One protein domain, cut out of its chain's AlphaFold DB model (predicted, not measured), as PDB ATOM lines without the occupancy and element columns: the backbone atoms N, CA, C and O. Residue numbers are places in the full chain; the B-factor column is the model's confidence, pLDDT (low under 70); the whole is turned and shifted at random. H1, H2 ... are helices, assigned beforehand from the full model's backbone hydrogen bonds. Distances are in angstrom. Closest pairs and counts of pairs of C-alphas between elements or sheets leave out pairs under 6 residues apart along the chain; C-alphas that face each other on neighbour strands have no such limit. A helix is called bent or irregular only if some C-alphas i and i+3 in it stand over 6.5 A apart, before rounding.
ATOM      1  N   ALA A 119     -29.545  60.513 -21.278       88.12
ATOM      2  CA  ALA A 119     -28.761  59.293 -21.501       88.12
ATOM      3  C   ALA A 119     -29.214  58.109 -20.621       88.12
ATOM      4  O   ALA A 119     -29.354  56.995 -21.115       88.12
ATOM      5  N   LYS A 120     -29.534  58.368 -19.345       92.62
ATOM      6  CA  LYS A 120     -30.051  57.360 -18.398       92.62
ATOM      7  C   LYS A 120     -31.357  56.696 -18.851       92.62
ATOM      8  O   LYS A 120     -31.608  55.546 -18.524       92.62
ATOM      9  N   ASP A 121     -32.184  57.408 -19.612       93.50
ATOM     10  CA  ASP A 121     -33.469  56.884 -20.078       93.50
ATOM     11  C   ASP A 121     -33.258  55.864 -21.219       93.50
ATOM     12  O   ASP A 121     -34.119  55.021 -21.464       93.50
ATOM     13  N   TYR A 122     -32.092  55.895 -21.881       93.62
ATOM     14  CA  TYR A 122     -31.673  54.920 -22.892       93.62
ATOM     15  C   TYR A 122     -30.863  53.751 -22.320       93.62
ATOM     16  O   TYR A 122     -30.567  52.815 -23.059       93.62
ATOM     17  N   GLU A 123     -30.507  53.764 -21.033       94.44
ATOM     18  CA  GLU A 123     -29.646  52.744 -20.420       94.44
ATOM     19  C   GLU A 123     -30.177  51.307 -20.603       94.44
ATOM     20  O   GLU A 123     -29.402  50.463 -21.060       94.44
ATOM     21  N   PRO A 124     -31.477  51.002 -20.392       95.81
ATOM     22  CA  PRO A 124     -31.993  49.650 -20.621       95.81
ATOM     23  C   PRO A 124     -31.856  49.197 -22.080       95.81
ATOM     24  O   PRO A 124     -31.530  48.043 -22.346       95.81
ATOM     25  N   LEU A 125     -32.078  50.111 -23.031       94.69
ATOM     26  CA  LEU A 125     -31.913  49.828 -24.457       94.69
ATOM     27  C   LEU A 125     -30.437  49.627 -24.810       94.69
ATOM     28  O   LEU A 125     -30.106  48.706 -25.550       94.69
ATOM     29  N   SER A 126     -29.555  50.458 -24.255       94.75
ATOM     30  CA  SER A 126     -28.111  50.340 -24.434       94.75
ATOM     31  C   SER A 126     -27.611  48.975 -23.959       94.75
ATOM     32  O   SER A 126     -26.901  48.305 -24.701       94.75
ATOM     33  N   LEU A 127     -28.042  48.509 -22.781       95.12
ATOM     34  CA  LEU A 127     -27.661  47.193 -22.253       95.12
ATOM     35  C   LEU A 127     -28.097  46.041 -23.167       95.12
ATOM     36  O   LEU A 127     -27.334  45.103 -23.373       95.12
ATOM     37  N   LEU A 128     -29.302  46.122 -23.740       95.44
ATOM     38  CA  LEU A 128     -29.780  45.128 -24.705       95.44
ATOM     39  C   LEU A 128     -28.956  45.145 -25.997       95.44
ATOM     40  O   LEU A 128     -28.593  44.085 -26.496       95.44
ATOM     41  N   LEU A 129     -28.644  46.334 -26.523       96.00
ATOM     42  CA  LEU A 129     -27.871  46.489 -27.758       96.00
ATOM     43  C   LEU A 129     -26.409  46.046 -27.609       96.00
ATOM     44  O   LEU A 129     -25.857  45.510 -28.562       96.00
ATOM     45  N   HIS A 130     -25.795  46.236 -26.437       96.62
ATOM     46  CA  HIS A 130     -24.411  45.819 -26.165       96.62
ATOM     47  C   HIS A 130     -24.280  44.332 -25.803       96.62
ATOM     48  O   HIS A 130     -23.170  43.822 -25.673       96.62
ATOM     49  N   ASN A 131     -25.392  43.609 -25.655       95.31
ATOM     50  CA  ASN A 131     -25.363  42.157 -25.521       95.31
ATOM     51  C   ASN A 131     -25.268  41.499 -26.908       95.31
ATOM     52  O   ASN A 131     -26.253  40.957 -27.418       95.31
ATOM     53  N   PHE A 132     -24.087  41.564 -27.526       93.38
ATOM     54  CA  PHE A 132     -23.879  41.111 -28.908       93.38
ATOM     55  C   PHE A 132     -24.185  39.625 -29.119       93.38
ATOM     56  O   PHE A 132     -24.766  39.268 -30.135       93.38
ATOM     57  N   GLY A 133     -23.961  38.776 -28.109       87.88
ATOM     58  CA  GLY A 133     -24.304  37.349 -28.173       87.88
ATOM     59  C   GLY A 133     -25.808  37.041 -28.250       87.88
ATOM     60  O   GLY A 133     -26.194  35.882 -28.380       87.88
ATOM     61  N   SER A 134     -26.683  38.047 -28.144       89.00
ATOM     62  CA  SER A 134     -28.131  37.868 -28.319       89.00
ATOM     63  C   SER A 134     -28.582  37.825 -29.786       89.00
ATOM     64  O   SER A 134     -29.729  37.447 -30.048       89.00
ATOM     65  N   GLY A 135     -27.738  38.262 -30.731       88.44
ATOM     66  CA  GLY A 135     -28.109  38.437 -32.142       88.44
ATOM     67  C   GLY A 135     -29.228  39.470 -32.356       88.44
ATOM     68  O   GLY A 135     -29.939  39.434 -33.362       88.44
ATOM     69  N   LEU A 136     -29.468  40.361 -31.384       92.38
ATOM     70  CA  LEU A 136     -30.556  41.341 -31.444       92.38
ATOM     71  C   LEU A 136     -30.383  42.310 -32.619       92.38
ATOM     72  O   LEU A 136     -31.362  42.637 -33.290       92.38
ATOM     73  N   THR A 137     -29.157  42.765 -32.883       93.94
ATOM     74  CA  THR A 137     -28.877  43.695 -33.986       93.94
ATOM     75  C   THR A 137     -29.224  43.088 -35.342       93.94
ATOM     76  O   THR A 137     -29.820  43.772 -36.176       93.94
ATOM     77  N   ASP A 138     -28.982  41.792 -35.526       89.00
ATOM     78  CA  ASP A 138     -29.329  41.051 -36.740       89.00
ATOM     79  C   ASP A 138     -30.831  40.838 -36.876       89.00
ATOM     80  O   ASP A 138     -31.393  41.019 -37.957       89.00
ATOM     81  N   GLN A 139     -31.522  40.545 -35.773       89.81
ATOM     82  CA  GLN A 139     -32.986  40.471 -35.764       89.81
ATOM     83  C   GLN A 139     -33.622  41.816 -36.148       89.81
ATOM     84  O   GLN A 139     -34.573  41.854 -36.936       89.81
ATOM     85  N   ILE A 140     -33.078  42.932 -35.648       91.75
ATOM     86  CA  ILE A 140     -33.514  44.280 -36.034       91.75
ATOM     87  C   ILE A 140     -33.232  44.523 -37.524       91.75
ATOM     88  O   ILE A 140     -34.111  45.006 -38.239       91.75
ATOM     89  N   ALA A 141     -32.050  44.151 -38.020       90.94
ATOM     90  CA  ALA A 141     -31.698  44.292 -39.433       90.94
ATOM     91  C   ALA A 141     -32.623  43.494 -40.361       90.94
ATOM     92  O   ALA A 141     -33.062  44.014 -41.390       90.94
ATOM     93  N   GLN A 142     -32.996  42.270 -39.980       87.44
ATOM     94  CA  GLN A 142     -33.962  41.457 -40.721       87.44
ATOM     95  C   GLN A 142     -35.354  42.106 -40.744       87.44
ATOM     96  O   GLN A 142     -36.016  42.121 -41.787       87.44
ATOM     97  N   ALA A 143     -35.785  42.696 -39.625       88.19
ATOM     98  CA  ALA A 143     -37.059  43.406 -39.534       88.19
ATOM     99  C   ALA A 143     -37.078  44.718 -40.349       88.19
ATOM    100  O   ALA A 143     -38.118  45.083 -40.901       88.19
ATOM    101  N   ILE A 144     -35.939  45.412 -40.468       84.38
ATOM    102  CA  ILE A 144     -35.800  46.727 -41.127       84.38
ATOM    103  C   ILE A 144     -34.923  46.626 -42.392       84.38
ATOM    104  O   ILE A 144     -34.133  47.510 -42.721       84.38
ATOM    105  N   SER A 145     -35.106  45.564 -43.179       78.81
ATOM    106  CA  SER A 145     -34.292  45.293 -44.379       78.81
ATOM    107  C   SER A 145     -34.325  46.398 -45.448       78.81
ATOM    108  O   SER A 145     -33.388  46.537 -46.233       78.81
ATOM    109  N   ARG A 146     -35.373  47.234 -45.477       80.56
ATOM    110  CA  ARG A 146     -35.504  48.349 -46.437       80.56
ATOM    111  C   ARG A 146     -34.558  49.520 -46.168       80.56
ATOM    112  O   ARG A 146     -34.259  50.261 -47.099       80.56
ATOM    113  N   ASN A 147     -34.121  49.712 -44.924       83.56
ATOM    114  CA  ASN A 147     -33.226  50.805 -44.533       83.56
ATOM    115  C   ASN A 147     -32.022  50.275 -43.750       83.56
ATOM    116  O   ASN A 147     -31.642  50.820 -42.714       83.56
ATOM    117  N   LEU A 148     -31.429  49.197 -44.264       88.50
ATOM    118  CA  LEU A 148     -30.261  48.582 -43.651       88.50
ATOM    119  C   LEU A 148     -29.125  49.601 -43.501       88.50
ATOM    120  O   LEU A 148     -28.558  49.719 -42.427       88.50
ATOM    121  N   ARG A 149     -28.909  50.451 -44.517       88.50
ATOM    122  CA  ARG A 149     -27.817  51.437 -44.518       88.50
ATOM    123  C   ARG A 149     -27.916  52.419 -43.357       88.50
ATOM    124  O   ARG A 149     -26.924  52.658 -42.679       88.50
ATOM    125  N   GLY A 150     -29.104  52.983 -43.128       89.25
ATOM    126  CA  GLY A 150     -29.316  53.906 -42.014       89.25
ATOM    127  C   GLY A 150     -29.210  53.214 -40.653       89.25
ATOM    128  O   GLY A 150     -28.693  53.805 -39.706       89.25
ATOM    129  N   LEU A 151     -29.655  51.957 -40.557       92.81
ATOM    130  CA  LEU A 151     -29.501  51.157 -39.343       92.81
ATOM    131  C   LEU A 151     -28.021  50.873 -39.046       92.81
ATOM    132  O   LEU A 151     -27.582  51.132 -37.929       92.81
ATOM    133  N   SER A 152     -27.259  50.402 -40.037       95.06
ATOM    134  CA  SER A 152     -25.827  50.116 -39.913       95.06
ATOM    135  C   SER A 152     -25.046  51.347 -39.476       95.06
ATOM    136  O   SER A 152     -24.234  51.258 -38.564       95.06
ATOM    137  N   GLU A 153     -25.329  52.509 -40.069       93.94
ATOM    138  CA  GLU A 153     -24.716  53.783 -39.680       93.94
ATOM    139  C   GLU A 153     -25.042  54.157 -38.228       93.94
ATOM    140  O   GLU A 153     -24.155  54.518 -37.456       93.94
ATOM    141  N   THR A 154     -26.311  54.030 -37.831       93.94
ATOM    142  CA  THR A 154     -26.764  54.374 -36.475       93.94
ATOM    143  C   THR A 154     -26.122  53.471 -35.425       93.94
ATOM    144  O   THR A 154     -25.579  53.968 -34.440       93.94
ATOM    145  N   LEU A 155     -26.157  52.152 -35.637       96.50
ATOM    146  CA  LEU A 155     -25.552  51.177 -34.730       96.50
ATOM    147  C   LEU A 155     -24.032  51.348 -34.668       96.50
ATOM    148  O   LEU A 155     -23.476  51.401 -33.575       96.50
ATOM    149  N   MET A 156     -23.373  51.544 -35.813       95.94
ATOM    150  CA  MET A 156     -21.937  51.814 -35.854       95.94
ATOM    151  C   MET A 156     -21.578  53.061 -35.041       95.94
ATOM    152  O   MET A 156     -20.657  53.012 -34.231       95.94
ATOM    153  N   ASN A 157     -22.333  54.156 -35.176       95.38
ATOM    154  CA  ASN A 157     -22.106  55.367 -34.385       95.38
ATOM    155  C   ASN A 157     -22.265  55.117 -32.876       95.38
ATOM    156  O   ASN A 157     -21.446  55.598 -32.091       95.38
ATOM    157  N   ILE A 158     -23.285  54.352 -32.463       95.94
ATOM    158  CA  ILE A 158     -23.495  53.985 -31.053       95.94
ATOM    159  C   ILE A 158     -22.276  53.226 -30.521       95.94
ATOM    160  O   ILE A 158     -21.702  53.629 -29.509       95.94
ATOM    161  N   PHE A 159     -21.850  52.172 -31.219       96.44
ATOM    162  CA  PHE A 159     -20.777  51.301 -30.747       96.44
ATOM    163  C   PHE A 159     -19.385  51.926 -30.872       96.44
ATOM    164  O   PHE A 159     -18.492  51.611 -30.092       96.44
ATOM    165  N   GLN A 160     -19.190  52.873 -31.791       93.69
ATOM    166  CA  GLN A 160     -17.974  53.685 -31.826       93.69
ATOM    167  C   GLN A 160     -17.865  54.598 -30.607       93.69
ATOM    168  O   GLN A 160     -16.802  54.671 -29.998       93.69
ATOM    169  N   VAL A 161     -18.952  55.284 -30.240       93.81
ATOM    170  CA  VAL A 161     -18.952  56.202 -29.090       93.81
ATOM    171  C   VAL A 161     -18.849  55.443 -27.768       93.81
ATOM    172  O   VAL A 161     -18.219  55.940 -26.838       93.81
ATOM    173  N   SER A 162     -19.425  54.243 -27.675       94.56
ATOM    174  CA  SER A 162     -19.303  53.403 -26.480       94.56
ATOM    175  C   SER A 162     -17.989  52.620 -26.389       94.56
ATOM    176  O   SER A 162     -17.698  52.074 -25.330       94.56
ATOM    177  N   GLY A 163     -17.181  52.584 -27.456       93.44
ATOM    178  CA  GLY A 163     -15.911  51.851 -27.492       93.44
ATOM    179  C   GLY A 163     -16.038  50.351 -27.788       93.44
ATOM    180  O   GLY A 163     -15.068  49.623 -27.619       93.44
ATOM    181  N   HIS A 164     -17.202  49.896 -28.259       95.12
ATOM    182  CA  HIS A 164     -17.529  48.489 -28.523       95.12
ATOM    183  C   HIS A 164     -17.691  48.148 -30.016       95.12
ATOM    184  O   HIS A 164     -18.233  47.103 -30.366       95.12
ATOM    185  N   ALA A 165     -17.244  49.023 -30.924       93.75
ATOM    186  CA  ALA A 165     -17.370  48.803 -32.369       93.75
ATOM    187  C   ALA A 165     -16.667  47.518 -32.840       93.75
ATOM    188  O   ALA A 165     -17.212  46.802 -33.675       93.75
ATOM    189  N   TYR A 166     -15.485  47.221 -32.289       91.88
ATOM    190  CA  TYR A 166     -14.737  46.002 -32.605       91.88
ATOM    191  C   TYR A 166     -15.505  44.748 -32.178       91.88
ATOM    192  O   TYR A 166     -15.749  43.878 -33.008       91.88
ATOM    193  N   ASP A 167     -15.935  44.695 -30.913       93.12
ATOM    194  CA  ASP A 167     -16.667  43.557 -30.346       93.12
ATOM    195  C   ASP A 167     -17.949  43.268 -31.138       93.12
ATOM    196  O   ASP A 167     -18.269  42.118 -31.435       93.12
ATOM    197  N   TRP A 168     -18.668  44.327 -31.524       95.38
ATOM    198  CA  TRP A 168     -19.875  44.201 -32.326       95.38
ATOM    199  C   TRP A 168     -19.590  43.667 -33.733       95.38
ATOM    200  O   TRP A 168     -20.263  42.744 -34.184       95.38
ATOM    201  N   LEU A 169     -18.587  44.218 -34.428       93.69
ATOM    202  CA  LEU A 169     -18.203  43.738 -35.758       93.69
ATOM    203  C   LEU A 169     -17.726  42.283 -35.721       93.69
ATOM    204  O   LEU A 169     -18.063  41.529 -36.629       93.69
ATOM    205  N   ALA A 170     -16.988  41.884 -34.682       90.94
ATOM    206  CA  ALA A 170     -16.566  40.502 -34.486       90.94
ATOM    207  C   ALA A 170     -17.766  39.561 -34.325       90.94
ATOM    208  O   ALA A 170     -17.841  38.558 -35.030       90.94
ATOM    209  N   ALA A 171     -18.747  39.930 -33.497       91.56
ATOM    210  CA  ALA A 171     -19.972  39.149 -33.337       91.56
ATOM    211  C   ALA A 171     -20.751  39.000 -34.659       91.56
ATOM    212  O   ALA A 171     -21.224  37.913 -34.976       91.56
ATOM    213  N   LEU A 172     -20.831  40.061 -35.471       91.25
ATOM    214  CA  LEU A 172     -21.480  39.994 -36.785       91.25
ATOM    215  C   LEU A 172     -20.737  39.082 -37.775       91.25
ATOM    216  O   LEU A 172     -21.378  38.408 -38.578       91.25
ATOM    217  N   VAL A 173     -19.400  39.065 -37.741       88.81
ATOM    218  CA  VAL A 173     -18.596  38.134 -38.549       88.81
ATOM    219  C   VAL A 173     -18.861  36.698 -38.126       88.81
ATOM    220  O   VAL A 173     -19.107  35.853 -38.987       88.81
ATOM    221  N   GLU A 174     -18.840  36.431 -36.819       86.06
ATOM    222  CA  GLU A 174     -19.155  35.112 -36.270       86.06
ATOM    223  C   GLU A 174     -20.545  34.658 -36.722       86.06
ATOM    224  O   GLU A 174     -20.671  33.558 -37.254       86.06
ATOM    225  N   ASP A 175     -21.559  35.522 -36.628       83.69
ATOM    226  CA  ASP A 175     -22.926  35.215 -37.056       83.69
ATOM    227  C   ASP A 175     -23.063  35.020 -38.580       83.69
ATOM    228  O   ASP A 175     -23.837  34.162 -39.014       83.69
ATOM    229  N   GLU A 176     -22.317  35.757 -39.414       81.94
ATOM    230  CA  GLU A 176     -22.336  35.580 -40.877       81.94
ATOM    231  C   GLU A 176     -21.655  34.260 -41.291       81.94
ATOM    232  O   GLU A 176     -22.154  33.555 -42.175       81.94
ATOM    233  N   ILE A 177     -20.577  33.866 -40.602       78.62
ATOM    234  CA  ILE A 177     -19.891  32.577 -40.796       78.62
ATOM    235  C   ILE A 177     -20.749  31.409 -40.273       78.62
ATOM    236  O   ILE A 177     -20.907  30.391 -40.951       78.62
ATOM    237  N   ASP A 178     -21.353  31.550 -39.094       73.88
ATOM    238  CA  ASP A 178     -22.237  30.545 -38.496       73.88
ATOM    239  C   ASP A 178     -23.556  30.396 -39.265       73.88
ATOM    240  O   ASP A 178     -24.130  29.302 -39.329       73.88
ATOM    241  N   GLY A 179     -24.061  31.489 -39.838       64.88
ATOM    242  CA  GLY A 179     -25.282  31.533 -40.637       64.88
ATOM    243  C   GLY A 179     -25.215  30.619 -41.860       64.88
ATOM    244  O   GLY A 179     -26.188  29.918 -42.142       64.88
ATOM    245  N   ILE A 180     -24.044  30.519 -42.499       55.75
ATOM    246  CA  ILE A 180     -23.752  29.557 -43.580       55.75
ATOM    247  C   ILE A 180     -23.954  28.111 -43.098       55.75
ATOM    248  O   ILE A 180     -24.523  27.276 -43.797       55.75
ATOM    249  N   SER A 181     -23.562  27.800 -41.859       47.81
ATOM    250  CA  SER A 181     -23.760  26.460 -41.288       47.81
ATOM    251  C   SER A 181     -25.219  26.182 -40.892       47.81
ATOM    252  O   SER A 181     -25.630  25.020 -40.811       47.81
ATOM    253  N   LYS A 182     -26.015  27.230 -40.634       48.72
ATOM    254  CA  LYS A 182     -27.401  27.139 -40.137       48.72
ATOM    255  C   LYS A 182     -28.458  27.241 -41.247       48.72
ATOM    256  O   LYS A 182     -29.552  26.699 -41.070       48.72
ATOM    257  N   LEU A 224     -19.461  33.892 -51.413       67.88
ATOM    258  CA  LEU A 224     -20.437  34.974 -51.232       67.88
ATOM    259  C   LEU A 224     -20.280  35.702 -49.889       67.88
ATOM    260  O   LEU A 224     -20.896  36.757 -49.712       67.88
ATOM    261  N   LEU A 225     -19.454  35.174 -48.981       73.88
ATOM    262  CA  LEU A 225     -19.187  35.753 -47.670       73.88
ATOM    263  C   LEU A 225     -18.686  37.197 -47.820       73.88
ATOM    264  O   LEU A 225     -17.772  37.462 -48.606       73.88
ATOM    265  N   PHE A 226     -19.320  38.137 -47.115       77.88
ATOM    266  CA  PHE A 226     -18.996  39.570 -47.141       77.88
ATOM    267  C   PHE A 226     -19.155  40.266 -48.504       77.88
ATOM    268  O   PHE A 226     -18.633  41.359 -48.722       77.88
ATOM    269  N   ARG A 227     -19.897  39.663 -49.443       72.00
ATOM    270  CA  ARG A 227     -20.196  40.254 -50.768       72.00
ATOM    271  C   ARG A 227     -21.659  40.667 -50.919       72.00
ATOM    272  O   ARG A 227     -22.054  41.179 -51.966       72.00
ATOM    273  N   GLY A 228     -22.466  40.414 -49.891       73.88
ATOM    274  CA  GLY A 228     -23.890  40.708 -49.857       73.88
ATOM    275  C   GLY A 228     -24.225  42.087 -49.293       73.88
ATOM    276  O   GLY A 228     -23.395  42.792 -48.724       73.88
ATOM    277  N   ASN A 229     -25.499  42.446 -49.418       81.88
ATOM    278  CA  ASN A 229     -26.098  43.563 -48.701       81.88
ATOM    279  C   ASN A 229     -26.489  43.099 -47.284       81.88
ATOM    280  O   ASN A 229     -27.655  42.768 -47.061       81.88
ATOM    281  N   SER A 230     -25.517  43.007 -46.370       88.25
ATOM    282  CA  SER A 230     -25.707  42.568 -44.981       88.25
ATOM    283  C   SER A 230     -25.481  43.717 -43.993       88.25
ATOM    284  O   SER A 230     -24.976  44.786 -44.352       88.25
ATOM    285  N   LEU A 231     -25.919  43.520 -42.743       91.69
ATOM    286  CA  LEU A 231     -25.665  44.469 -41.657       91.69
ATOM    287  C   LEU A 231     -24.155  44.668 -41.486       91.69
ATOM    288  O   LEU A 231     -23.699  45.811 -41.433       91.69
ATOM    289  N   PHE A 232     -23.407  43.561 -41.487       91.56
ATOM    290  CA  PHE A 232     -21.956  43.541 -41.379       91.56
ATOM    291  C   PHE A 232     -21.270  44.316 -42.503       91.56
ATOM    292  O   PHE A 232     -20.528  45.248 -42.205       91.56
ATOM    293  N   THR A 233     -21.532  43.997 -43.778       90.44
ATOM    294  CA  THR A 233     -20.809  44.633 -44.897       90.44
ATOM    295  C   THR A 233     -21.004  46.146 -44.906       90.44
ATOM    296  O   THR A 233     -20.044  46.901 -45.044       90.44
ATOM    297  N   GLN A 234     -22.227  46.612 -44.643       92.38
ATOM    298  CA  GLN A 234     -22.510  48.041 -44.545       92.38
ATOM    299  C   GLN A 234     -21.874  48.695 -43.311       92.38
ATOM    300  O   GLN A 234     -21.351  49.805 -43.405       92.38
ATOM    301  N   ALA A 235     -21.924  48.040 -42.148       93.56
ATOM    302  CA  ALA A 235     -21.312  48.538 -40.918       93.56
ATOM    303  C   ALA A 235     -19.784  48.644 -41.063       93.56
ATOM    304  O   ALA A 235     -19.193  49.671 -40.715       93.56
ATOM    305  N   MET A 236     -19.161  47.620 -41.648       91.94
ATOM    306  CA  MET A 236     -17.738  47.577 -41.963       91.94
ATOM    307  C   MET A 236     -17.358  48.696 -42.938       91.94
ATOM    308  O   MET A 236     -16.397  49.413 -42.674       91.94
ATOM    309  N   ASP A 237     -18.141  48.933 -43.996       91.25
ATOM    310  CA  ASP A 237     -17.920  50.044 -44.934       91.25
ATOM    311  C   ASP A 237     -17.913  51.414 -44.238       91.25
ATOM    312  O   ASP A 237     -17.035  52.244 -44.496       91.25
ATOM    313  N   PHE A 238     -18.874  51.674 -43.341       92.94
ATOM    314  CA  PHE A 238     -18.907  52.920 -42.566       92.94
ATOM    315  C   PHE A 238     -17.681  53.061 -41.666       92.94
ATOM    316  O   PHE A 238     -17.070  54.132 -41.602       92.94
ATOM    317  N   HIS A 239     -17.302  51.976 -40.996       91.94
ATOM    318  CA  HIS A 239     -16.163  51.970 -40.094       91.94
ATOM    319  C   HIS A 239     -14.843  52.189 -40.841       91.94
ATOM    320  O   HIS A 239     -14.058  53.066 -40.468       91.94
ATOM    321  N   MET A 240     -14.652  51.483 -41.960       91.69
ATOM    322  CA  MET A 240     -13.480  51.620 -42.818       91.69
ATOM    323  C   MET A 240     -13.380  53.006 -43.439       91.69
ATOM    324  O   MET A 240     -12.298  53.588 -43.468       91.69
ATOM    325  N   ARG A 241     -14.503  53.580 -43.883       91.44
ATOM    326  CA  ARG A 241     -14.536  54.947 -44.411       91.44
ATOM    327  C   ARG A 241     -14.091  55.969 -43.372       91.44
ATOM    328  O   ARG A 241     -13.403  56.916 -43.733       91.44
ATOM    329  N   ARG A 242     -14.484  55.803 -42.106       90.12
ATOM    330  CA  ARG A 242     -14.093  56.729 -41.035       90.12
ATOM    331  C   ARG A 242     -12.607  56.607 -40.703       90.12
ATOM    332  O   ARG A 242     -11.926  57.623 -40.665       90.12
ATOM    333  N   LEU A 243     -12.123  55.389 -40.466       91.38
ATOM    334  CA  LEU A 243     -10.740  55.142 -40.039       91.38
ATOM    335  C   LEU A 243      -9.729  55.308 -41.179       91.38
ATOM    336  O   LEU A 243      -8.606  55.749 -40.967       91.38
ATOM    337  N   GLY A 244     -10.124  54.946 -42.396       92.19
ATOM    338  CA  GLY A 244      -9.255  54.922 -43.564       92.19
ATOM    339  C   GLY A 244      -9.226  56.217 -44.358       92.19
ATOM    340  O   GLY A 244      -8.476  56.275 -45.324       92.19
ATOM    341  N   LYS A 245     -10.017  57.240 -44.001       92.94
ATOM    342  CA  LYS A 245     -10.116  58.475 -44.795       92.94
ATOM    343  C   LYS A 245      -8.756  59.148 -44.976       92.94
ATOM    344  O   LYS A 245      -8.322  59.328 -46.107       92.94
ATOM    345  N   GLU A 246      -8.099  59.487 -43.871       93.06
ATOM    346  CA  GLU A 246      -6.810  60.193 -43.891       93.06
ATOM    347  C   GLU A 246      -5.730  59.340 -44.560       93.06
ATOM    348  O   GLU A 246      -4.998  59.823 -45.416       93.06
ATOM    349  N   TYR A 247      -5.705  58.040 -44.254       94.69
ATOM    350  CA  TYR A 247      -4.807  57.078 -44.894       94.69
ATOM    351  C   TYR A 247      -4.998  57.024 -46.418       94.69
ATOM    352  O   TYR A 247      -4.027  57.064 -47.169       94.69
ATOM    353  N   LEU A 248      -6.241  56.953 -46.897       94.62
ATOM    354  CA  LEU A 248      -6.545  56.895 -48.325       94.62
ATOM    355  C   LEU A 248      -6.166  58.201 -49.032       94.62
ATOM    356  O   LEU A 248      -5.620  58.163 -50.134       94.62
ATOM    357  N   GLU A 249      -6.448  59.343 -48.400       94.06
ATOM    358  CA  GLU A 249      -6.064  60.660 -48.908       94.06
ATOM    359  C   GLU A 249      -4.535  60.780 -49.004       94.06
ATOM    360  O   GLU A 249      -4.020  61.141 -50.058       94.06
ATOM    361  N   GLU A 250      -3.793  60.386 -47.969       93.56
ATOM    362  CA  GLU A 250      -2.326  60.422 -47.975       93.56
ATOM    363  C   GLU A 250      -1.710  59.497 -49.039       93.56
ATOM    364  O   GLU A 250      -0.704  59.839 -49.659       93.56
ATOM    365  N   VAL A 251      -2.293  58.314 -49.259       95.06
ATOM    366  CA  VAL A 251      -1.729  57.306 -50.171       95.06
ATOM    367  C   VAL A 251      -2.078  57.582 -51.633       95.06
ATOM    368  O   VAL A 251      -1.240  57.350 -52.504       95.06
ATOM    369  N   LEU A 252      -3.297  58.049 -51.924       95.62
ATOM    370  CA  LEU A 252      -3.815  58.101 -53.296       95.62
ATOM    371  C   LEU A 252      -4.139  59.504 -53.812       95.62
ATOM    372  O   LEU A 252      -4.221  59.667 -55.031       95.62
ATOM    373  N   ALA A 253      -4.340  60.513 -52.954       94.81
ATOM    374  CA  ALA A 253      -4.889  61.792 -53.415       94.81
ATOM    375  C   ALA A 253      -3.989  62.486 -54.441       94.81
ATOM    376  O   ALA A 253      -4.490  62.939 -55.468       94.81
ATOM    377  N   GLU A 254      -2.674  62.531 -54.206       94.25
ATOM    378  CA  GLU A 254      -1.723  63.140 -55.146       94.25
ATOM    379  C   GLU A 254      -1.828  62.489 -56.528       94.25
ATOM    380  O   GLU A 254      -2.005  63.182 -57.534       94.25
ATOM    381  N   LYS A 255      -1.826  61.152 -56.564       93.06
ATOM    382  CA  LYS A 255      -1.857  60.394 -57.814       93.06
ATOM    383  C   LYS A 255      -3.175  60.541 -58.562       93.06
ATOM    384  O   LYS A 255      -3.188  60.716 -59.777       93.06
ATOM    385  N   VAL A 256      -4.293  60.527 -57.841       95.19
ATOM    386  CA  VAL A 256      -5.626  60.736 -58.423       95.19
ATOM    387  C   VAL A 256      -5.759  62.153 -58.986       95.19
ATOM    388  O   VAL A 256      -6.287  62.329 -60.084       95.19
ATOM    389  N   VAL A 257      -5.248  63.166 -58.279       95.25
ATOM    390  CA  VAL A 257      -5.249  64.558 -58.755       95.25
ATOM    391  C   VAL A 257      -4.364  64.724 -59.990       95.25
ATOM    392  O   VAL A 257      -4.754  65.436 -60.915       95.25
ATOM    393  N   GLU A 258      -3.199  64.078 -60.030       95.00
ATOM    394  CA  GLU A 258      -2.319  64.051 -61.202       95.00
ATOM    395  C   GLU A 258      -3.038  63.460 -62.423       95.00
ATOM    396  O   GLU A 258      -3.129  64.120 -63.459       95.00
ATOM    397  N   ILE A 259      -3.628  62.268 -62.281       94.69
ATOM    398  CA  ILE A 259      -4.380  61.596 -63.352       94.69
ATOM    399  C   ILE A 259      -5.534  62.478 -63.837       94.69
ATOM    400  O   ILE A 259      -5.716  62.649 -65.041       94.69
ATOM    401  N   ASN A 260      -6.280  63.091 -62.916       93.50
ATOM    402  CA  ASN A 260      -7.391  63.971 -63.264       93.50
ATOM    403  C   ASN A 260      -6.936  65.224 -64.035       93.50
ATOM    404  O   ASN A 260      -7.634  65.676 -64.936       93.50
ATOM    405  N   LYS A 261      -5.760  65.784 -63.712       94.38
ATOM    406  CA  LYS A 261      -5.182  66.924 -64.447       94.38
ATOM    407  C   LYS A 261      -4.680  66.529 -65.834       94.38
ATOM    408  O   LYS A 261      -4.829  67.310 -66.768       94.38
ATOM    409  N   LEU A 262      -4.066  65.352 -65.955       93.19
ATOM    410  CA  LEU A 262      -3.573  64.832 -67.231       93.19
ATOM    411  C   LEU A 262      -4.718  64.447 -68.172       93.19
ATOM    412  O   LEU A 262      -4.549  64.539 -69.385       93.19
ATOM    413  N   ASN A 263      -5.858  64.027 -67.610       91.56
ATOM    414  CA  ASN A 263      -7.026  63.527 -68.333       91.56
ATOM    415  C   ASN A 263      -6.645  62.522 -69.449       91.56
ATOM    416  O   ASN A 263      -6.930  62.766 -70.625       91.56
ATOM    417  N   PRO A 264      -5.925  61.432 -69.108       90.62
ATOM    418  CA  PRO A 264      -5.400  60.498 -70.092       90.62
ATOM    419  C   PRO A 264      -6.521  59.698 -70.757       90.62
ATOM    420  O   PRO A 264      -7.401  59.171 -70.078       90.62
ATOM    421  N   ASP A 265      -6.432  59.521 -72.073       90.06
ATOM    422  CA  ASP A 265      -7.269  58.552 -72.771       90.06
ATOM    423  C   ASP A 265      -6.697  57.140 -72.594       90.06
ATOM    424  O   ASP A 265      -5.625  56.803 -73.101       90.06
ATOM    425  N   CYS A 266      -7.409  56.333 -71.813       92.06
ATOM    426  CA  CYS A 266      -7.084  54.937 -71.544       92.06
ATOM    427  C   CYS A 266      -8.116  53.989 -72.174       92.06
ATOM    428  O   CYS A 266      -8.311  52.887 -71.661       92.06
ATOM    429  N   GLU A 267      -8.814  54.405 -73.240       93.88
ATOM    430  CA  GLU A 267      -9.785  53.547 -73.918       93.88
ATOM    431  C   GLU A 267      -9.093  52.319 -74.523       93.88
ATOM    432  O   GLU A 267      -8.157  52.424 -75.319       93.88
ATOM    433  N   VAL A 268      -9.555  51.140 -74.115       92.81
ATOM    434  CA  VAL A 268      -9.012  49.839 -74.535       92.81
ATOM    435  C   VAL A 268     -10.065  48.970 -75.220       92.81
ATOM    436  O   VAL A 268      -9.746  47.863 -75.651       92.81
ATOM    437  N   ASP A 269     -11.309  49.447 -75.337       91.06
ATOM    438  CA  ASP A 269     -12.354  48.805 -76.127       91.06
ATOM    439  C   ASP A 269     -12.211  49.189 -77.612       91.06
ATOM    440  O   ASP A 269     -12.438  50.347 -77.976       91.06
ATOM    441  N   PRO A 270     -11.909  48.228 -78.508       89.00
ATOM    442  CA  PRO A 270     -11.765  48.504 -79.934       89.00
ATOM    443  C   PRO A 270     -13.003  49.134 -80.583       89.00
ATOM    444  O   PRO A 270     -12.876  49.823 -81.591       89.00
ATOM    445  N   SER A 271     -14.199  48.895 -80.034       91.25
ATOM    446  CA  SER A 271     -15.454  49.438 -80.570       91.25
ATOM    447  C   SER A 271     -15.678  50.915 -80.237       91.25
ATOM    448  O   SER A 271     -16.548  51.550 -80.833       91.25
ATOM    449  N   ARG A 272     -14.897  51.460 -79.298       90.00
ATOM    450  CA  ARG A 272     -15.027  52.829 -78.784       90.00
ATOM    451  C   ARG A 272     -13.864  53.737 -79.191       90.00
ATOM    452  O   ARG A 272     -13.935  54.931 -78.920       90.00
ATOM    453  N   LEU A 273     -12.849  53.191 -79.864       86.88
ATOM    454  CA  LEU A 273     -11.690  53.940 -80.350       86.88
ATOM    455  C   LEU A 273     -12.036  54.847 -81.533       86.88
ATOM    456  O   LEU A 273     -12.734  54.455 -82.474       86.88
ATOM    457  N   GLY A 274     -11.481  56.055 -81.509       83.50
ATOM    458  CA  GLY A 274     -11.502  56.986 -82.626       83.50
ATOM    459  C   GLY A 274     -10.671  56.494 -83.816       83.50
ATOM    460  O   GLY A 274      -9.736  55.698 -83.697       83.50
ATOM    461  N   HIS A 275     -10.986  56.996 -85.013       77.12
ATOM    462  CA  HIS A 275     -10.188  56.706 -86.204       77.12
ATOM    463  C   HIS A 275      -8.754  57.239 -86.048       77.12
ATOM    464  O   HIS A 275      -8.536  58.447 -86.037       77.12
ATOM    465  N   GLY A 276      -7.776  56.328 -86.001       77.19
ATOM    466  CA  GLY A 276      -6.349  56.659 -85.914       77.19
ATOM    467  C   GLY A 276      -5.754  56.606 -84.504       77.19
ATOM    468  O   GLY A 276      -4.572  56.911 -84.351       77.19
ATOM    469  N   GLU A 277      -6.528  56.204 -83.493       83.88
ATOM    470  CA  GLU A 277      -6.021  55.974 -82.136       83.88
ATOM    471  C   GLU A 277      -5.269  54.640 -82.023       83.88
ATOM    472  O   GLU A 277      -5.659  53.622 -82.598       83.88
ATOM    473  N   ASP A 278      -4.164  54.648 -81.272       86.94
ATOM    474  CA  ASP A 278      -3.345  53.459 -81.037       86.94
ATOM    475  C   ASP A 278      -3.729  52.796 -79.713       86.94
ATOM    476  O   ASP A 278      -3.289  53.201 -78.634       86.94
ATOM    477  N   ILE A 279      -4.494  51.708 -79.809       90.88
ATOM    478  CA  ILE A 279      -4.906  50.896 -78.659       90.88
ATOM    479  C   ILE A 279      -3.718  50.410 -77.816       90.88
ATOM    480  O   ILE A 279      -3.824  50.298 -76.597       90.88
ATOM    481  N   ASN A 280      -2.557  50.138 -78.429       91.88
ATOM    482  CA  ASN A 280      -1.387  49.649 -77.695       91.88
ATOM    483  C   ASN A 280      -0.765  50.752 -76.845       91.88
ATOM    484  O   ASN A 280      -0.220  50.478 -75.774       91.88
ATOM    485  N   LYS A 281      -0.836  52.002 -77.316       93.06
ATOM    486  CA  LYS A 281      -0.440  53.167 -76.529       93.06
ATOM    487  C   LYS A 281      -1.368  53.325 -75.322       93.06
ATOM    488  O   LYS A 281      -0.855  53.492 -74.216       93.06
ATOM    489  N   ASN A 282      -2.681  53.183 -75.512       92.81
ATOM    490  CA  ASN A 282      -3.670  53.278 -74.433       92.81
ATOM    491  C   ASN A 282      -3.487  52.157 -73.394       92.81
ATOM    492  O   ASN A 282      -3.463  52.432 -72.198       92.81
ATOM    493  N   TRP A 283      -3.223  50.918 -73.829       94.88
ATOM    494  CA  TRP A 283      -2.871  49.807 -72.933       94.88
ATOM    495  C   TRP A 283      -1.622  50.087 -72.098       94.88
ATOM    496  O   TRP A 283      -1.630  49.874 -70.887       94.88
ATOM    497  N   LYS A 284      -0.542  50.566 -72.729       95.81
ATOM    498  CA  LYS A 284       0.702  50.900 -72.016       95.81
ATOM    499  C   LYS A 284       0.475  51.997 -70.981       95.81
ATOM    500  O   LYS A 284       0.995  51.891 -69.873       95.81
ATOM    501  N   LEU A 285      -0.302  53.017 -71.337       94.81
ATOM    502  CA  LEU A 285      -0.647  54.110 -70.434       94.81
ATOM    503  C   LEU A 285      -1.477  53.610 -69.247       94.81
ATOM    504  O   LEU A 285      -1.098  53.855 -68.106       94.81
ATOM    505  N   LEU A 286      -2.542  52.843 -69.505       95.62
ATOM    506  CA  LEU A 286      -3.389  52.253 -68.469       95.62
ATOM    507  C   LEU A 286      -2.571  51.397 -67.495       95.62
ATOM    508  O   LEU A 286      -2.664  51.582 -66.284       95.62
ATOM    509  N   ILE A 287      -1.730  50.500 -68.020       96.31
ATOM    510  CA  ILE A 287      -0.872  49.639 -67.199       96.31
ATOM    511  C   ILE A 287       0.067  50.487 -66.338       96.31
ATOM    512  O   ILE A 287       0.132  50.241 -65.136       96.31
ATOM    513  N   SER A 288       0.731  51.504 -66.902       96.31
ATOM    514  CA  SER A 288       1.614  52.402 -66.136       96.31
ATOM    515  C   SER A 288       0.869  53.053 -64.974       96.31
ATOM    516  O   SER A 288       1.256  52.879 -63.821       96.31
ATOM    517  N   LEU A 289      -0.268  53.700 -65.254       95.81
ATOM    518  CA  LEU A 289      -1.059  54.399 -64.240       95.81
ATOM    519  C   LEU A 289      -1.549  53.452 -63.139       95.81
ATOM    520  O   LEU A 289      -1.440  53.766 -61.955       95.81
ATOM    521  N   THR A 290      -2.059  52.274 -63.512       96.44
ATOM    522  CA  THR A 290      -2.510  51.275 -62.528       96.44
ATOM    523  C   THR A 290      -1.365  50.698 -61.702       96.44
ATOM    524  O   THR A 290      -1.553  50.454 -60.513       96.44
ATOM    525  N   THR A 291      -0.182  50.524 -62.297       96.81
ATOM    526  CA  THR A 291       1.012  50.030 -61.595       96.81
ATOM    527  C   THR A 291       1.470  51.048 -60.563       96.81
ATOM    528  O   THR A 291       1.698  50.695 -59.416       96.81
ATOM    529  N   GLU A 292       1.506  52.329 -60.924       95.12
ATOM    530  CA  GLU A 292       1.916  53.392 -60.004       95.12
ATOM    531  C   GLU A 292       0.938  53.547 -58.825       95.12
ATOM    532  O   GLU A 292       1.365  53.731 -57.685       95.12
ATOM    533  N   ILE A 293      -0.373  53.416 -59.071       96.31
ATOM    534  CA  ILE A 293      -1.381  53.358 -57.996       96.31
ATOM    535  C   ILE A 293      -1.136  52.140 -57.100       96.31
ATOM    536  O   ILE A 293      -1.140  52.262 -55.875       96.31
ATOM    537  N   TRP A 294      -0.930  50.965 -57.699       96.62
ATOM    538  CA  TRP A 294      -0.692  49.728 -56.962       96.62
ATOM    539  C   TRP A 294       0.561  49.810 -56.090       96.62
ATOM    540  O   TRP A 294       0.498  49.453 -54.916       96.62
ATOM    541  N   ASP A 295       1.664  50.330 -56.620       95.31
ATOM    542  CA  ASP A 295       2.917  50.497 -55.884       95.31
ATOM    543  C   ASP A 295       2.742  51.449 -54.694       95.31
ATOM    544  O   ASP A 295       3.242  51.174 -53.600       95.31
ATOM    545  N   GLY A 296       1.954  52.519 -54.866       94.56
ATOM    546  CA  GLY A 296       1.556  53.409 -53.774       94.56
ATOM    547  C   GLY A 296       0.804  52.673 -52.660       94.56
ATOM    548  O   GLY A 296       1.138  52.817 -51.481       94.56
ATOM    549  N   ILE A 297      -0.163  51.825 -53.024       95.75
ATOM    550  CA  ILE A 297      -0.935  51.015 -52.070       95.75
ATOM    551  C   ILE A 297      -0.037  49.976 -51.388       95.75
ATOM    552  O   ILE A 297       0.024  49.930 -50.158       95.75
ATOM    553  N   ALA A 298       0.698  49.168 -52.150       95.00
ATOM    554  CA  ALA A 298       1.542  48.097 -51.625       95.00
ATOM    555  C   ALA A 298       2.647  48.638 -50.697       95.00
ATOM    556  O   ALA A 298       2.883  48.094 -49.612       95.00
ATOM    557  N   GLY A 299       3.265  49.763 -51.073       94.44
ATOM    558  CA  GLY A 299       4.269  50.456 -50.264       94.44
ATOM    559  C   GLY A 299       3.713  51.129 -49.004       94.44
ATOM    560  O   GLY A 299       4.474  51.468 -48.100       94.44
ATOM    561  N   SER A 300       2.393  51.307 -48.896       95.00
ATOM    562  CA  SER A 300       1.750  51.988 -47.763       95.00
ATOM    563  C   SER A 300       1.335  51.078 -46.603       95.00
ATOM    564  O   SER A 300       0.876  51.583 -45.579       95.00
ATOM    565  N   SER A 301       1.559  49.761 -46.695       91.38
ATOM    566  CA  SER A 301       1.154  48.773 -45.675       91.38
ATOM    567  C   SER A 301       1.535  49.156 -44.234       91.38
ATOM    568  O   SER A 301       0.709  49.068 -43.322       91.38
ATOM    569  N   ALA A 302       2.748  49.678 -44.024       90.88
ATOM    570  CA  ALA A 302       3.239  50.119 -42.715       90.88
ATOM    571  C   ALA A 302       2.479  51.329 -42.129       90.88
ATOM    572  O   ALA A 302       2.457  51.492 -40.908       90.88
ATOM    573  N   ARG A 303       1.824  52.135 -42.973       91.19
ATOM    574  CA  ARG A 303       1.002  53.298 -42.591       91.19
ATOM    575  C   ARG A 303      -0.475  52.960 -42.384       91.19
ATOM    576  O   ARG A 303      -1.221  53.805 -41.910       91.19
ATOM    577  N   CYS A 304      -0.904  51.741 -42.718       91.56
ATOM    578  CA  CYS A 304      -2.293  51.325 -42.525       91.56
ATOM    579  C   CYS A 304      -2.710  51.471 -41.039       91.56
ATOM    580  O   CYS A 304      -1.997  50.936 -40.184       91.56
ATOM    581  N   PRO A 305      -3.827  52.157 -40.722       92.31
ATOM    582  CA  PRO A 305      -4.278  52.379 -39.349       92.31
ATOM    583  C   PRO A 305      -4.359  51.085 -38.517       92.31
ATOM    584  O   PRO A 305      -4.901  50.087 -39.006       92.31
ATOM    585  N   PRO A 306      -3.845  51.060 -37.271       89.56
ATOM    586  CA  PRO A 306      -3.865  49.867 -36.420       89.56
ATOM    587  C   PRO A 306      -5.263  49.276 -36.222       89.56
ATOM    588  O   PRO A 306      -5.431  48.060 -36.279       89.56
ATOM    589  N   GLU A 307      -6.271  50.127 -36.054       85.44
ATOM    590  CA  GLU A 307      -7.671  49.748 -35.878       85.44
ATOM    591  C   GLU A 307      -8.216  49.052 -37.134       85.44
ATOM    592  O   GLU A 307      -8.887  48.029 -37.033       85.44
ATOM    593  N   LEU A 308      -7.848  49.530 -38.332       87.06
ATOM    594  CA  LEU A 308      -8.172  48.849 -39.592       87.06
ATOM    595  C   LEU A 308      -7.531  47.470 -39.682       87.06
ATOM    596  O   LEU A 308      -8.187  46.520 -40.104       87.06
ATOM    597  N   ARG A 309      -6.275  47.330 -39.250       87.88
ATOM    598  CA  ARG A 309      -5.605  46.022 -39.217       87.88
ATOM    599  C   ARG A 309      -6.303  45.057 -38.268       87.88
ATOM    600  O   ARG A 309      -6.444  43.888 -38.609       87.88
ATOM    601  N   GLN A 310      -6.752  45.534 -37.106       84.69
ATOM    602  CA  GLN A 310      -7.503  44.715 -36.153       84.69
ATOM    603  C   GLN A 310      -8.804  44.199 -36.763       84.69
ATOM    604  O   GLN A 310      -9.090  43.016 -36.625       84.69
ATOM    605  N   ILE A 311      -9.546  45.048 -37.479       80.88
ATOM    606  CA  ILE A 311     -10.788  44.654 -38.160       80.88
ATOM    607  C   ILE A 311     -10.512  43.635 -39.264       80.88
ATOM    608  O   ILE A 311     -11.203  42.628 -39.359       80.88
ATOM    609  N   LEU A 312      -9.491  43.865 -40.094       82.88
ATOM    610  CA  LEU A 312      -9.124  42.928 -41.159       82.88
ATOM    611  C   LEU A 312      -8.684  41.568 -40.603       82.88
ATOM    612  O   LEU A 312      -8.898  40.551 -41.252       82.88
ATOM    613  N   ASN A 313      -8.132  41.545 -39.389       83.06
ATOM    614  CA  ASN A 313      -7.793  40.314 -38.685       83.06
ATOM    615  C   ASN A 313      -9.019  39.560 -38.136       83.06
ATOM    616  O   ASN A 313      -8.887  38.390 -37.816       83.06
ATOM    617  N   ILE A 314     -10.194  40.192 -38.020       74.25
ATOM    618  CA  ILE A 314     -11.450  39.489 -37.678       74.25
ATOM    619  C   ILE A 314     -11.865  38.561 -38.830       74.25
ATOM    620  O   ILE A 314     -12.437  37.501 -38.613       74.25
ATOM    621  N   VAL A 315     -11.593  38.986 -40.066       70.12
ATOM    622  CA  VAL A 315     -12.011  38.307 -41.302       70.12
ATOM    623  C   VAL A 315     -11.001  37.237 -41.754       70.12
ATOM    624  O   VAL A 315     -11.307  36.447 -42.648       70.12
ATOM    625  N   HIS A 316      -9.803  37.218 -41.162       69.06
ATOM    626  CA  HIS A 316      -8.722  36.282 -41.479       69.06
ATOM    627  C   HIS A 316      -8.790  35.025 -40.603       69.06
ATOM    628  O   HIS A 316      -8.477  33.932 -41.133       69.06
TER     629      HIS A 316
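AT A GLANCE: This is residues 119 to 182 and 224 to 316 of the 316 residues of the protein "Putative Inhibitory regulator protein BUD2/CLA2" of Glarea lozoyensis (strain ATCC 74030 / MF5533) (UniProt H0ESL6). A long bent helix, H5, runs through a drawn-out model: its first arm, H5a, packs in a cluster with H3, H4 and H7, and its second arm, H5b, turns off and runs loosely side by side with H6, away from that cluster, with the loop of residues 263 to 278 at the far tip. At the opposite end lie H2 and H1, where residues 119 to 125 stick out. The printed part has 157 residues with seven named helices, H1 to H7 along the chain, and no named strand; the class is all helix. The whole is loose, with a radius of gyration of the C-alphas of 21.3 A and spans of 69 by 33 by 29 A.

HOW THE PARTS SIT: Start at the hub, H5, residues 231 to 262: by its hydrogen bonds it was assigned as one helix, but it is bent, with C-alphas 251 and 254 7.7 A apart. Its arms H5a, residues 231 to 251, and H5b, residues 254 to 262, stand about perpendicular at 78 degrees. H3, residues 145 to 162, touches H5a at a steep tilt of 61 degrees, closest at the C-alphas of Ser 152 and Ala 235, 4.9 A apart. H4, residues 165 to 182, touches H5a with residues 169 to 176 alone, closest at the C-alphas of Leu 172 and Phe 232, 5.8 A. H7, residues 306 to 314, touches H4 at a shallow tilt of 16 degrees, the same way, closest at the C-alphas of Ala 170 and Ile 314, 6.1 A. H7 also touches H5a, closest at the C-alphas of Met 240 and Leu 308, 6.8 A. H6, residues 279 to 299, is close to H5b but not clearly touching, at a shallow tilt of 18 degrees, opposite ways, closest at the C-alphas of Lys 255 and Ile 293, 7.1 A. H1, residues 119 to 129, only just touches H2, residues 136 to 143, and only at the corner, with 3 pairs of C-alphas within 8 A, closest Leu 129 and Leu 136, 6.9 A. Every O i to N i+4 pair is within hydrogen-bond range in H2, H5b, H6 and H7, against 5 of 7 in H1, 12 of 14 in H3 and in H4, and 15 of 17 in H5a.

IN THESE COORDINATES: Find C-alpha 231 at (-25.665, 44.469, -41.657); from there H5a runs 28.5 A, with a kink of 60 degrees near residue 244. H6 measures 29.8 A from C-alpha 279 at (-4.906, 50.896, -78.659), H4 25.1 A and H3 24.7 A. H1 begins at C-alpha 119, (-28.761, 59.293, -21.501).

THE WHOLE: Look for the farthest C-alphas at Lys 120 and Gly 276, 71.6 A apart. Residues 183 to 223 are not printed, and C-alphas 182 and 224 are 15.3 A apart across this cut. The link from H5 to H6 is long, 16 residues. Confidence is under 70 at residues 179 to 182, 224 and 316.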